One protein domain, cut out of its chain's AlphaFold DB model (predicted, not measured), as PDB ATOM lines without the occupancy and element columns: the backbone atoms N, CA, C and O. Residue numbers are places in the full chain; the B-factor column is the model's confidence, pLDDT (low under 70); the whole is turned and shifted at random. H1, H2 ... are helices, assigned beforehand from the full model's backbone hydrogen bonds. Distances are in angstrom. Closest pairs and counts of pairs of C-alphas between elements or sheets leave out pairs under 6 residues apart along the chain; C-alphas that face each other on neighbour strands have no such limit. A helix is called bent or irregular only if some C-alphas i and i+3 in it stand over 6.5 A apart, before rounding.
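This is residues 89 to 183 of the 688 residues of a protein of Scophthalmus maximus (UniProt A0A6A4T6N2). Two long helices, H1 and H3, run side by side in the same direction, and the shorter H2 packs on both near one end, running against them, which makes a three-helix up-and-down bundle. H4 follows a sharp corner after H3 and crosses that end of the bundle at a steep tilt, and residues 178 to 183, of which 178 is the last residue of H4, stick out as a free tail. The long link from H2 runs back to the other end, where H3 begins. The printed part has 95 residues with four named helices in the order H1, H2, H3, H4 and no named strand, and its class is all helix. It is compact, with a radius of gyration of the C-alphas of 14.2 A and spans of 40 by 31 by 17 A.

The longest helix is H3, residues 138 to 160, 32.7 A from first to last C-alpha; it begins with C-alpha 138 at (-24.270, 9.114, 20.015). H1, residues 89 to 109, measures 30.2 A and begins with C-alpha 89 at (-20.667, -2.350, 18.800). H2, residues 114 to 124, measures 15.2 A. H4, residues 162 to 178, measures 19.8 A and ends with C-alpha 178 at (-35.464, -12.969, -3.335). H4 is irregular, with C-alphas 171 and 174 lying 7.3 A apart, and has a kink of 51 degrees near residue 172.

H3 and H1 are both hubs, touching three helices each. They touch each other at a shallow tilt of 5 degrees and run the same way; their closest C-alphas, those of Ala 159 and Leu 108, are 6.5 A apart. H2 and H3 form a helical hairpin at a shallow tilt of 7 degrees, running opposite ways. H3 touches H2 with residues 152 to 160 alone, and their closest C-alphas, those of Met 114 and Ala 159, are 5.5 A apart. H1 and H2 form another helical hairpin at a shallow tilt of 5 degrees, running opposite ways. H1 touches H2 with residues 100 to 108 alone, the C-alphas of Lys 100 and Phe 124 being closest at 6.3 A. H3 and H4 touch only at the corner by their link, at a steep tilt of 53 degrees; the C-alphas of Leu 158 and Leu 165 are closest, at 4.9 A. H1 and H4 only just touch, with 3 pairs of C-alphas within 8 A, closest at Arg 109 and Ser 169, 7.2 A. H2 and H4 are apart. In H1, H2 and H3 every O i to N i+4 pair is within hydrogen-bond range; in H4 it is 10 of 13.

The two C-alphas farthest apart, those of Asp 134 and Asp 163, are 41.4 A apart. The printed part has no cut. The link from H2 to H3, residues 125 to 137, is long, while those from H1 to H2 and from H3 to H4 are tight. The mean pLDDT of the printed part is 92.4, and residues 179 to 183 are under 70.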
ATOM      1  N   PRO A  89     -19.240  -2.418  18.466       96.44
ATOM      2  CA  PRO A  89     -20.667  -2.350  18.800       96.44
ATOM      3  C   PRO A  89     -21.583  -2.058  17.598       96.44
ATOM      4  O   PRO A  89     -22.529  -2.796  17.327       96.44
ATOM      5  N   ILE A  90     -21.230  -1.061  16.779       95.56
ATOM      6  CA  ILE A  90     -21.974  -0.692  15.563       95.56
ATOM      7  C   ILE A  90     -22.021  -1.801  14.492       95.56
ATOM      8  O   ILE A  90     -23.014  -1.909  13.773       95.56
ATOM      9  N   LYS A  91     -20.993  -2.656  14.381       96.44
ATOM     10  CA  LYS A  91     -21.006  -3.811  13.463       96.44
ATOM     11  C   LYS A  91     -21.970  -4.888  13.966       96.44
ATOM     12  O   LYS A  91     -22.770  -5.390  13.183       96.44
ATOM     13  N   HIS A  92     -21.952  -5.189  15.267       96.88
ATOM     14  CA  HIS A  92     -22.877  -6.152  15.879       96.88
ATOM     15  C   HIS A  92     -24.341  -5.698  15.763       96.88
ATOM     16  O   HIS A  92     -25.184  -6.473  15.307       96.88
ATOM     17  N   MET A  93     -24.624  -4.415  16.026       96.81
ATOM     18  CA  MET A  93     -25.947  -3.811  15.812       96.81
ATOM     19  C   MET A  93     -26.439  -3.949  14.362       96.81
ATOM     20  O   MET A  93     -27.594  -4.313  14.144       96.81
ATOM     21  N   LYS A  94     -25.575  -3.675  13.371       96.44
ATOM     22  CA  LYS A  94     -25.898  -3.783  11.936       96.44
ATOM     23  C   LYS A  94     -26.207  -5.229  11.520       96.44
ATOM     24  O   LYS A  94     -27.220  -5.462  10.864       96.44
ATOM     25  N   ILE A  95     -25.394  -6.198  11.953       96.44
ATOM     26  CA  ILE A  95     -25.604  -7.631  11.670       96.44
ATOM     27  C   ILE A  95     -26.919  -8.122  12.296       96.44
ATOM     28  O   ILE A  95     -27.741  -8.739  11.616       96.44
ATOM     29  N   LEU A  96     -27.164  -7.807  13.575       96.94
ATOM     30  CA  LEU A  96     -28.409  -8.190  14.246       96.94
ATOM     31  C   LEU A  96     -29.646  -7.526  13.636       96.94
ATOM     32  O   LEU A  96     -30.687  -8.176  13.586       96.94
ATOM     33  N   PHE A  97     -29.557  -6.276  13.168       97.38
ATOM     34  CA  PHE A  97     -30.652  -5.632  12.439       97.38
ATOM     35  C   PHE A  97     -31.003  -6.431  11.182       97.38
ATOM     36  O   PHE A  97     -32.153  -6.827  11.030       97.38
ATOM     37  N   GLY A  98     -30.015  -6.722  10.325       96.50
ATOM     38  CA  GLY A  98     -30.233  -7.462   9.079       96.50
ATOM     39  C   GLY A  98     -30.902  -8.816   9.322       96.50
ATOM     40  O   GLY A  98     -31.946  -9.108   8.745       96.50
ATOM     41  N   LEU A  99     -30.377  -9.607  10.261       96.88
ATOM     42  CA  LEU A  99     -30.941 -10.918  10.607       96.88
ATOM     43  C   LEU A  99     -32.367 -10.830  11.183       96.88
ATOM     44  O   LEU A  99     -33.230 -11.623  10.806       96.88
ATOM     45  N   LYS A 100     -32.638  -9.858  12.067       97.69
ATOM     46  CA  LYS A 100     -33.978  -9.626  12.641       97.69
ATOM     47  C   LYS A 100     -34.977  -9.173  11.567       97.69
ATOM     48  O   LYS A 100     -36.121  -9.627  11.577       97.69
ATOM     49  N   THR A 101     -34.531  -8.359  10.609       97.25
ATOM     50  CA  THR A 101     -35.301  -7.941   9.429       97.25
ATOM     51  C   THR A 101     -35.634  -9.123   8.521       97.25
ATOM     52  O   THR A 101     -36.801  -9.294   8.178       97.25
ATOM     53  N   MET A 102     -34.663  -9.989   8.202       96.25
ATOM     54  CA  MET A 102     -34.890 -11.192   7.384       96.25
ATOM     55  C   MET A 102     -35.937 -12.128   8.006       96.25
ATOM     56  O   MET A 102     -36.815 -12.625   7.301       96.25
ATOM     57  N   VAL A 103     -35.895 -12.337   9.329       96.88
ATOM     58  CA  VAL A 103     -36.911 -13.140  10.032       96.88
ATOM     59  C   VAL A 103     -38.295 -12.494   9.935       96.88
ATOM     60  O   VAL A 103     -39.246 -13.178   9.566       96.88
ATOM     61  N   VAL A 104     -38.426 -11.191  10.211       97.75
ATOM     62  CA  VAL A 104     -39.719 -10.484  10.133       97.75
ATOM     63  C   VAL A 104     -40.281 -10.470   8.709       97.75
ATOM     64  O   VAL A 104     -41.455 -10.787   8.527       97.75
ATOM     65  N   MET A 105     -39.459 -10.178   7.697       96.50
ATOM     66  CA  MET A 105     -39.882 -10.212   6.291       96.50
ATOM     67  C   MET A 105     -40.327 -11.615   5.870       96.50
ATOM     68  O   MET A 105     -41.344 -11.757   5.194       96.50
ATOM     69  N   ARG A 106     -39.658 -12.671   6.351       95.94
ATOM     70  CA  ARG A 106     -40.126 -14.047   6.153       95.94
ATOM     71  C   ARG A 106     -41.446 -14.338   6.881       95.94
ATOM     72  O   ARG A 106     -42.287 -15.022   6.307       95.94
ATOM     73  N   MET A 107     -41.664 -13.836   8.102       97.62
ATOM     74  CA  MET A 107     -42.951 -14.005   8.801       97.62
ATOM     75  C   MET A 107     -44.107 -13.341   8.040       97.62
ATOM     76  O   MET A 107     -45.166 -13.952   7.905       97.62
ATOM     77  N   LEU A 108     -43.875 -12.136   7.506       96.81
ATOM     78  CA  LEU A 108     -44.812 -11.415   6.640       96.81
ATOM     79  C   LEU A 108     -45.092 -12.198   5.347       96.81
ATOM     80  O   LEU A 108     -46.251 -12.444   5.022       96.81
ATOM     81  N   ARG A 109     -44.052 -12.664   4.643       95.31
ATOM     82  CA  ARG A 109     -44.198 -13.436   3.395       95.31
ATOM     83  C   ARG A 109     -44.948 -14.754   3.582       95.31
ATOM     84  O   ARG A 109     -45.780 -15.113   2.760       95.31
ATOM     85  N   GLU A 110     -44.677 -15.464   4.676       96.12
ATOM     86  CA  GLU A 110     -45.385 -16.697   5.048       96.12
ATOM     87  C   GLU A 110     -46.809 -16.434   5.593       96.12
ATOM     88  O   GLU A 110     -47.447 -17.372   6.070       96.12
ATOM     89  N   ARG A 111     -47.293 -15.177   5.565       96.31
ATOM     90  CA  ARG A 111     -48.573 -14.701   6.131       96.31
ATOM     91  C   ARG A 111     -48.849 -15.259   7.533       96.31
ATOM     92  O   ARG A 111     -49.964 -15.660   7.865       96.31
ATOM     93  N   ARG A 112     -47.811 -15.295   8.380       96.00
ATOM     94  CA  ARG A 112     -47.946 -15.719   9.780       96.00
ATOM     95  C   ARG A 112     -48.835 -14.741  10.535       96.00
ATOM     96  O   ARG A 112     -48.733 -13.530  10.328       96.00
ATOM     97  N   GLY A 113     -49.664 -15.283  11.430       96.56
ATOM     98  CA  GLY A 113     -50.725 -14.552  12.121       96.56
ATOM     99  C   GLY A 113     -50.281 -13.177  12.622       96.56
ATOM    100  O   GLY A 113     -49.249 -13.054  13.281       96.56
ATOM    101  N   MET A 114     -51.079 -12.148  12.310       97.50
ATOM    102  CA  MET A 114     -50.790 -10.737  12.606       97.50
ATOM    103  C   MET A 114     -50.254 -10.528  14.028       97.50
ATOM    104  O   MET A 114     -49.275  -9.809  14.214       97.50
ATOM    105  N   VAL A 115     -50.869 -11.172  15.026       97.88
ATOM    106  CA  VAL A 115     -50.478 -11.053  16.439       97.88
ATOM    107  C   VAL A 115     -49.046 -11.545  16.662       97.88
ATOM    108  O   VAL A 115     -48.232 -10.789  17.187       97.88
ATOM    109  N   ASP A 116     -48.699 -12.751  16.201       97.69
ATOM    110  CA  ASP A 116     -47.347 -13.314  16.337       97.69
ATOM    111  C   ASP A 116     -46.301 -12.433  15.645       97.69
ATOM    112  O   ASP A 116     -45.231 -12.164  16.198       97.69
ATOM    113  N   THR A 117     -46.627 -11.945  14.445       98.19
ATOM    114  CA  THR A 117     -45.754 -11.082  13.642       98.19
ATOM    115  C   THR A 117     -45.536  -9.724  14.322       98.19
ATOM    116  O   THR A 117     -44.390  -9.307  14.503       98.19
ATOM    117  N   VAL A 118     -46.590  -9.056  14.807       98.12
ATOM    118  CA  VAL A 118     -46.496  -7.777  15.544       98.12
ATOM    119  C   VAL A 118     -45.795  -7.942  16.900       98.12
ATOM    120  O   VAL A 118     -45.017  -7.066  17.305       98.12
ATOM    121  N   CYS A 119     -45.992  -9.071  17.587       98.19
ATOM    122  CA  CYS A 119     -45.249  -9.424  18.796       98.19
ATOM    123  C   CYS A 119     -43.754  -9.626  18.505       98.19
ATOM    124  O   CYS A 119     -42.926  -9.036  19.202       98.19
ATOM    125  N   LYS A 120     -43.389 -10.366  17.446       98.25
ATOM    126  CA  LYS A 120     -41.987 -10.559  17.032       98.25
ATOM    127  C   LYS A 120     -41.324  -9.236  16.641       98.25
ATOM    128  O   LYS A 120     -40.227  -8.949  17.116       98.25
ATOM    129  N   ILE A 121     -42.002  -8.386  15.861       98.19
ATOM    130  CA  ILE A 121     -41.524  -7.033  15.526       98.19
ATOM    131  C   ILE A 121     -41.264  -6.225  16.804       98.19
ATOM    132  O   ILE A 121     -40.207  -5.614  16.954       98.19
ATOM    133  N   SER A 122     -42.195  -6.262  17.762       97.81
ATOM    134  CA  SER A 122     -42.063  -5.540  19.033       97.81
ATOM    135  C   SER A 122     -40.921  -6.062  19.913       97.81
ATOM    136  O   SER A 122     -40.294  -5.264  20.612       97.81
ATOM    137  N   GLN A 123     -40.635  -7.367  19.859       97.25
ATOM    138  CA  GLN A 123     -39.520  -8.026  20.547       97.25
ATOM    139  C   GLN A 123     -38.162  -7.692  19.905       97.25
ATOM    140  O   GLN A 123     -37.187  -7.438  20.610       97.25
ATOM    141  N   PHE A 124     -38.083  -7.711  18.572       97.75
ATOM    142  CA  PHE A 124     -36.835  -7.533  17.824       97.75
ATOM    143  C   PHE A 124     -36.427  -6.066  17.660       97.75
ATOM    144  O   PHE A 124     -35.230  -5.770  17.678       97.75
ATOM    145  N   PHE A 125     -37.400  -5.156  17.562       97.69
ATOM    146  CA  PHE A 125     -37.190  -3.724  17.342       97.69
ATOM    147  C   PHE A 125     -37.756  -2.894  18.515       97.69
ATOM    148  O   PHE A 125     -38.748  -2.167  18.365       97.69
ATOM    149  N   PRO A 126     -37.154  -2.990  19.719       96.00
ATOM    150  CA  PRO A 126     -37.534  -2.160  20.855       96.00
ATOM    151  C   PRO A 126     -37.167  -0.689  20.607       96.00
ATOM    152  O   PRO A 126     -36.156  -0.373  19.980       96.00
ATOM    153  N   SER A 127     -37.958   0.227  21.173       91.06
ATOM    154  CA  SER A 127     -37.736   1.681  21.080       91.06
ATOM    155  C   SER A 127     -36.509   2.179  21.859       91.06
ATOM    156  O   SER A 127     -36.083   3.321  21.691       91.06
ATOM    157  N   LYS A 128     -35.924   1.329  22.711       91.88
ATOM    158  CA  LYS A 128     -34.689   1.585  23.460       91.88
ATOM    159  C   LYS A 128     -33.686   0.470  23.181       91.88
ATOM    160  O   LYS A 128     -34.043  -0.703  23.184       91.88
ATOM    161  N   LEU A 129     -32.423   0.850  23.000       92.62
ATOM    162  CA  LEU A 129     -31.298  -0.051  22.735       92.62
ATOM    163  C   LEU A 129     -30.268   0.057  23.877       92.62
ATOM    164  O   LEU A 129     -29.215   0.661  23.680       92.62
ATOM    165  N   PRO A 130     -30.580  -0.455  25.087       88.38
ATOM    166  CA  PRO A 130     -29.758  -0.228  26.278       88.38
ATOM    167  C   PRO A 130     -28.372  -0.882  26.186       88.38
ATOM    168  O   PRO A 130     -27.402  -0.289  26.636       88.38
ATOM    169  N   LEU A 131     -28.264  -2.050  25.539       91.00
ATOM    170  CA  LEU A 131     -27.032  -2.852  25.439       91.00
ATOM    171  C   LEU A 131     -25.830  -2.104  24.822       91.00
ATOM    172  O   LEU A 131     -24.689  -2.476  25.074       91.00
ATOM    173  N   TYR A 132     -26.082  -1.055  24.035       93.50
ATOM    174  CA  TYR A 132     -25.062  -0.324  23.273       93.50
ATOM    175  C   TYR A 132     -24.912   1.140  23.703       93.50
ATOM    176  O   TYR A 132     -24.120   1.870  23.105       93.50
ATOM    177  N   GLN A 133     -25.690   1.597  24.695       90.88
ATOM    178  CA  GLN A 133     -25.848   3.026  24.983       90.88
ATOM    179  C   GLN A 133     -24.530   3.720  25.347       90.88
ATOM    180  O   GLN A 133     -24.307   4.840  24.895       90.88
ATOM    181  N   ASP A 134     -23.658   3.024  26.073       92.50
ATOM    182  CA  ASP A 134     -22.371   3.542  26.550       92.50
ATOM    183  C   ASP A 134     -21.181   3.005  25.720       92.50
ATOM    184  O   ASP A 134     -20.024   3.144  26.108       92.50
ATOM    185  N   GLN A 135     -21.465   2.347  24.585       92.94
ATOM    186  CA  GLN A 135     -20.481   1.638  23.750       92.94
ATOM    187  C   GLN A 135     -20.418   2.160  22.301       92.94
ATOM    188  O   GLN A 135     -19.386   2.036  21.644       92.94
ATOM    189  N   CYS A 136     -21.504   2.749  21.792       94.12
ATOM    190  CA  CYS A 136     -21.568   3.384  20.473       94.12
ATOM    191  C   CYS A 136     -21.478   4.915  20.571       94.12
ATOM    192  O   CYS A 136     -21.954   5.522  21.526       94.12
ATOM    193  N   ASN A 137     -20.974   5.558  19.513       95.56
ATOM    194  CA  ASN A 137     -21.075   7.012  19.356       95.56
ATOM    195  C   ASN A 137     -22.562   7.441  19.336       95.56
ATOM    196  O   ASN A 137     -23.392   6.780  18.706       95.56
ATOM    197  N   GLN A 138     -22.907   8.563  19.978       95.81
ATOM    198  CA  GLN A 138     -24.270   9.114  20.015       95.81
ATOM    199  C   GLN A 138     -24.913   9.244  18.620       95.81
ATOM    200  O   GLN A 138     -26.101   8.952  18.472       95.81
ATOM    201  N   HIS A 139     -24.145   9.616  17.591       96.00
ATOM    202  CA  HIS A 139     -24.610   9.686  16.202       96.00
ATOM    203  C   HIS A 139     -24.978   8.299  15.644       96.00
ATOM    204  O   HIS A 139     -26.054   8.115  15.078       96.00
ATOM    205  N   GLN A 140     -24.139   7.286  15.886       94.69
ATOM    206  CA  GLN A 140     -24.423   5.896  15.507       94.69
ATOM    207  C   GLN A 140     -25.650   5.346  16.255       94.69
ATOM    208  O   GLN A 140     -26.499   4.689  15.652       94.69
ATOM    209  N   MET A 141     -25.799   5.670  17.546       95.62
ATOM    210  CA  MET A 141     -26.982   5.310  18.337       95.62
ATOM    211  C   MET A 141     -28.258   5.990  17.839       95.62
ATOM    212  O   MET A 141     -29.307   5.349  17.810       95.62
ATOM    213  N   PHE A 142     -28.195   7.265  17.446       95.50
ATOM    214  CA  PHE A 142     -29.323   7.978  16.845       95.50
ATOM    215  C   PHE A 142     -29.789   7.283  15.560       95.50
ATOM    216  O   PHE A 142     -30.973   6.985  15.420       95.50
ATOM    217  N   LEU A 143     -28.857   6.942  14.670       95.12
ATOM    218  CA  LEU A 143     -29.175   6.315  13.389       95.12
ATOM    219  C   LEU A 143     -29.697   4.885  13.532       95.12
ATOM    220  O   LEU A 143     -30.695   4.543  12.907       95.12
ATOM    221  N   MET A 144     -29.118   4.065  14.416       96.19
ATOM    222  CA  MET A 144     -29.684   2.738  14.690       96.19
ATOM    223  C   MET A 144     -31.076   2.821  15.337       96.19
ATOM    224  O   MET A 144     -31.936   2.000  15.034       96.19
ATOM    225  N   ARG A 145     -31.350   3.832  16.180       95.94
ATOM    226  CA  ARG A 145     -32.706   4.083  16.709       95.94
ATOM    227  C   ARG A 145     -33.679   4.528  15.610       95.94
ATOM    228  O   ARG A 145     -34.812   4.055  15.613       95.94
ATOM    229  N   LYS A 146     -33.242   5.384  14.676       95.62
ATOM    230  CA  LYS A 146     -34.029   5.818  13.510       95.62
ATOM    231  C   LYS A 146     -34.395   4.619  12.626       95.62
ATOM    232  O   LYS A 146     -35.579   4.326  12.488       95.62
ATOM    233  N   ASN A 147     -33.399   3.860  12.161       95.94
ATOM    234  CA  ASN A 147     -33.595   2.673  11.325       95.94
ATOM    235  C   ASN A 147     -34.526   1.642  11.993       95.94
ATOM    236  O   ASN A 147     -35.414   1.098  11.341       95.94
ATOM    237  N   ASN A 148     -34.362   1.396  13.302       96.31
ATOM    238  CA  ASN A 148     -35.255   0.520  14.067       96.31
ATOM    239  C   ASN A 148     -36.708   1.011  14.069       96.31
ATOM    240  O   ASN A 148     -37.616   0.190  13.974       96.31
ATOM    241  N   MET A 149     -36.934   2.318  14.220       96.75
ATOM    242  CA  MET A 149     -38.278   2.896  14.276       96.75
ATOM    243  C   MET A 149     -38.959   2.881  12.903       96.75
ATOM    244  O   MET A 149     -40.131   2.525  12.805       96.75
ATOM    245  N   GLU A 150     -38.221   3.219  11.845       96.56
ATOM    246  CA  GLU A 150     -38.715   3.222  10.463       96.56
ATOM    247  C   GLU A 150     -39.069   1.801  10.006       96.56
ATOM    248  O   GLU A 150     -40.205   1.559   9.597       96.56
ATOM    249  N   PHE A 151     -38.162   0.833  10.199       97.38
ATOM    250  CA  PHE A 151     -38.439  -0.575   9.901       97.38
ATOM    251  C   PHE A 151     -39.615  -1.122  10.711       97.38
ATOM    252  O   PHE A 151     -40.489  -1.789  10.162       97.38
ATOM    253  N   ARG A 152     -39.675  -0.821  12.015       97.81
ATOM    254  CA  ARG A 152     -40.797  -1.219  12.872       97.81
ATOM    255  C   ARG A 152     -42.123  -0.670  12.350       97.81
ATOM    256  O   ARG A 152     -43.096  -1.412  12.309       97.81
ATOM    257  N   THR A 153     -42.163   0.601  11.959       97.75
ATOM    258  CA  THR A 153     -43.389   1.254  11.475       97.75
ATOM    259  C   THR A 153     -43.854   0.630  10.158       97.75
ATOM    260  O   THR A 153     -45.022   0.265  10.045       97.75
ATOM    261  N   LEU A 154     -42.929   0.409   9.215       97.38
ATOM    262  CA  LEU A 154     -43.177  -0.333   7.974       97.38
ATOM    263  C   LEU A 154     -43.714  -1.743   8.258       97.38
ATOM    264  O   LEU A 154     -44.797  -2.098   7.805       97.38
ATOM    265  N   ALA A 155     -42.986  -2.543   9.038       97.69
ATOM    266  CA  ALA A 155     -43.335  -3.937   9.293       97.69
ATOM    267  C   ALA A 155     -44.649  -4.084  10.080       97.69
ATOM    268  O   ALA A 155     -45.392  -5.033   9.844       97.69
ATOM    269  N   GLN A 156     -44.974  -3.150  10.984       98.19
ATOM    270  CA  GLN A 156     -46.281  -3.124  11.649       98.19
ATOM    271  C   GLN A 156     -47.402  -2.746  10.671       98.19
ATOM    272  O   GLN A 156     -48.454  -3.373  10.721       98.19
ATOM    273  N   ALA A 157     -47.191  -1.789   9.758       98.12
ATOM    274  CA  ALA A 157     -48.178  -1.464   8.726       98.12
ATOM    275  C   ALA A 157     -48.446  -2.666   7.800       98.12
ATOM    276  O   ALA A 157     -49.602  -3.025   7.607       98.12
ATOM    277  N   LEU A 158     -47.395  -3.343   7.321       97.75
ATOM    278  CA  LEU A 158     -47.510  -4.563   6.508       97.75
ATOM    279  C   LEU A 158     -48.146  -5.743   7.269       97.75
ATOM    280  O   LEU A 158     -48.782  -6.590   6.659       97.75
ATOM    281  N   ALA A 159     -47.989  -5.824   8.594       97.81
ATOM    282  CA  ALA A 159     -48.609  -6.884   9.395       97.81
ATOM    283  C   ALA A 159     -50.108  -6.658   9.665       97.81
ATOM    284  O   ALA A 159     -50.809  -7.619   9.973       97.81
ATOM    285  N   MET A 160     -50.584  -5.408   9.605       97.62
ATOM    286  CA  MET A 160     -51.973  -5.022   9.906       97.62
ATOM    287  C   MET A 160     -52.832  -4.782   8.655       97.62
ATOM    288  O   MET A 160     -54.045  -4.634   8.779       97.62
ATOM    289  N   ASP A 161     -52.219  -4.708   7.473       97.88
ATOM    290  CA  ASP A 161     -52.861  -4.322   6.217       97.88
ATOM    291  C   ASP A 161     -52.444  -5.297   5.106       97.88
ATOM    292  O   ASP A 161     -51.336  -5.234   4.568       97.88
ATOM    293  N   GLU A 162     -53.327  -6.253   4.809       96.94
ATOM    294  CA  GLU A 162     -53.044  -7.357   3.886       96.94
ATOM    295  C   GLU A 162     -52.962  -6.902   2.416       96.94
ATOM    296  O   GLU A 162     -52.204  -7.488   1.640       96.94
ATOM    297  N   ASP A 163     -53.648  -5.811   2.056       97.12
ATOM    298  CA  ASP A 163     -53.550  -5.186   0.731       97.12
ATOM    299  C   ASP A 163     -52.168  -4.539   0.539       97.12
ATOM    300  O   ASP A 163     -51.510  -4.767  -0.479       97.12
ATOM    301  N   LYS A 164     -51.671  -3.792   1.540       97.25
ATOM    302  CA  LYS A 164     -50.290  -3.268   1.533       97.25
ATOM    303  C   LYS A 164     -49.249  -4.383   1.546       97.25
ATOM    304  O   LYS A 164     -48.198  -4.228   0.930       97.25
ATOM    305  N   LEU A 165     -49.511  -5.497   2.233       96.81
ATOM    306  CA  LEU A 165     -48.622  -6.660   2.212       96.81
ATOM    307  C   LEU A 165     -48.567  -7.312   0.826       96.81
ATOM    308  O   LEU A 165     -47.482  -7.693   0.393       96.81
ATOM    309  N   ALA A 166     -49.698  -7.417   0.123       95.94
ATOM    310  CA  ALA A 166     -49.739  -7.909  -1.251       95.94
ATOM    311  C   ALA A 166     -48.963  -6.981  -2.205       95.94
ATOM    312  O   ALA A 166     -48.016  -7.444  -2.843       95.94
ATOM    313  N   ASP A 167     -49.282  -5.677  -2.206       95.81
ATOM    314  CA  ASP A 167     -48.582  -4.642  -2.989       95.81
ATOM    315  C   ASP A 167     -47.067  -4.673  -2.741       95.81
ATOM    316  O   ASP A 167     -46.270  -4.783  -3.672       95.81
ATOM    317  N   TYR A 168     -46.649  -4.654  -1.473       95.12
ATOM    318  CA  TYR A 168     -45.235  -4.684  -1.113       95.12
ATOM    319  C   TYR A 168     -44.554  -6.009  -1.492       95.12
ATOM    320  O   TYR A 168     -43.387  -6.002  -1.893       95.12
ATOM    321  N   SER A 169     -45.258  -7.145  -1.393       93.62
ATOM    322  CA  SER A 169     -44.711  -8.457  -1.755       93.62
ATOM    323  C   SER A 169     -44.394  -8.551  -3.247       93.62
ATOM    324  O   SER A 169     -43.298  -8.983  -3.598       93.62
ATOM    325  N   GLU A 170     -45.326  -8.118  -4.099       91.94
ATOM    326  CA  GLU A 170     -45.195  -8.114  -5.562       91.94
ATOM    327  C   GLU A 170     -44.208  -7.035  -6.045       91.94
ATOM    328  O   GLU A 170     -43.342  -7.282  -6.890       91.94
ATOM    329  N   ASN A 171     -44.272  -5.826  -5.474       90.69
ATOM    330  CA  ASN A 171     -43.462  -4.712  -5.958       90.69
ATOM    331  C   ASN A 171     -42.025  -4.691  -5.424       90.69
ATOM    332  O   ASN A 171     -41.124  -4.351  -6.197       90.69
ATOM    333  N   GLN A 172     -41.779  -5.039  -4.155       87.44
ATOM    334  CA  GLN A 172     -40.452  -4.889  -3.533       87.44
ATOM    335  C   GLN A 172     -39.899  -6.151  -2.873       87.44
ATOM    336  O   GLN A 172     -38.694  -6.374  -2.979       87.44
ATOM    337  N   MET A 173     -40.709  -6.972  -2.199       83.75
ATOM    338  CA  MET A 173     -40.163  -8.027  -1.338       83.75
ATOM    339  C   MET A 173     -39.419  -9.112  -2.129       83.75
ATOM    340  O   MET A 173     -38.347  -9.539  -1.700       83.75
ATOM    341  N   GLU A 174     -39.934  -9.516  -3.293       78.50
ATOM    342  CA  GLU A 174     -39.227 -10.449  -4.182       78.50
ATOM    343  C   GLU A 174     -37.939  -9.810  -4.743       78.50
ATOM    344  O   GLU A 174     -36.864 -10.411  -4.729       78.50
ATOM    345  N   LYS A 175     -37.982  -8.532  -5.136       83.56
ATOM    346  CA  LYS A 175     -36.814  -7.830  -5.698       83.56
ATOM    347  C   LYS A 175     -35.701  -7.608  -4.667       83.56
ATOM    348  O   LYS A 175     -34.544  -7.858  -4.979       83.56
ATOM    349  N   GLN A 176     -36.031  -7.182  -3.449       80.12
ATOM    350  CA  GLN A 176     -35.058  -6.841  -2.400       80.12
ATOM    351  C   GLN A 176     -34.562  -8.058  -1.605       80.12
ATOM    352  O   GLN A 176     -33.429  -8.042  -1.126       80.12
ATOM    353  N   TYR A 177     -35.382  -9.105  -1.459       74.88
ATOM    354  CA  TYR A 177     -35.068 -10.247  -0.590       74.88
ATOM    355  C   TYR A 177     -35.036 -11.606  -1.306       74.88
ATOM    356  O   TYR A 177     -34.465 -12.538  -0.742       74.88
ATOM    357  N   ASP A 178     -35.576 -11.739  -2.528       70.94
ATOM    358  CA  ASP A 178     -35.464 -12.969  -3.335       70.94
ATOM    359  C   ASP A 178     -34.524 -12.863  -4.542       70.94
ATOM    360  O   ASP A 178     -33.911 -13.868  -4.884       70.94
ATOM    361  N   SER A 179     -34.274 -11.683  -5.127       55.56
ATOM    362  CA  SER A 179     -33.209 -11.558  -6.148       55.56
ATOM    363  C   SER A 179     -31.810 -11.821  -5.563       55.56
ATOM    364  O   SER A 179     -30.956 -12.419  -6.215       55.56
ATOM    365  N   ALA A 180     -31.607 -11.459  -4.290       51.50
ATOM    366  CA  ALA A 180     -30.440 -11.828  -3.490       51.50
ATOM    367  C   ALA A 180     -30.559 -13.232  -2.854       51.50
ATOM    368  O   ALA A 180     -29.587 -13.748  -2.296       51.50
ATOM    369  N   SER A 181     -31.722 -13.887  -2.954       48.69
ATOM    370  CA  SER A 181     -31.873 -15.307  -2.637       48.69
ATOM    371  C   SER A 181     -31.368 -16.121  -3.821       48.69
ATOM    372  O   SER A 181     -32.131 -16.597  -4.663       48.69
ATOM    373  N   CYS A 182     -30.043 -16.282  -3.889       43.09
ATOM    374  CA  CYS A 182     -29.424 -17.177  -4.858       43.09
ATOM    375  C   CYS A 182     -29.924 -18.609  -4.612       43.09
ATOM    376  O   CYS A 182     -29.300 -19.378  -3.878       43.09
ATOM    377  N   ARG A 183     -31.004 -19.006  -5.298       45.25
ATOM    378  CA  ARG A 183     -31.075 -20.369  -5.825       45.25
ATOM    379  C   ARG A 183     -29.736 -20.601  -6.528       45.25
ATOM    380  O   ARG A 183     -29.373 -19.752  -7.349       45.25
TER     381      ARG A 183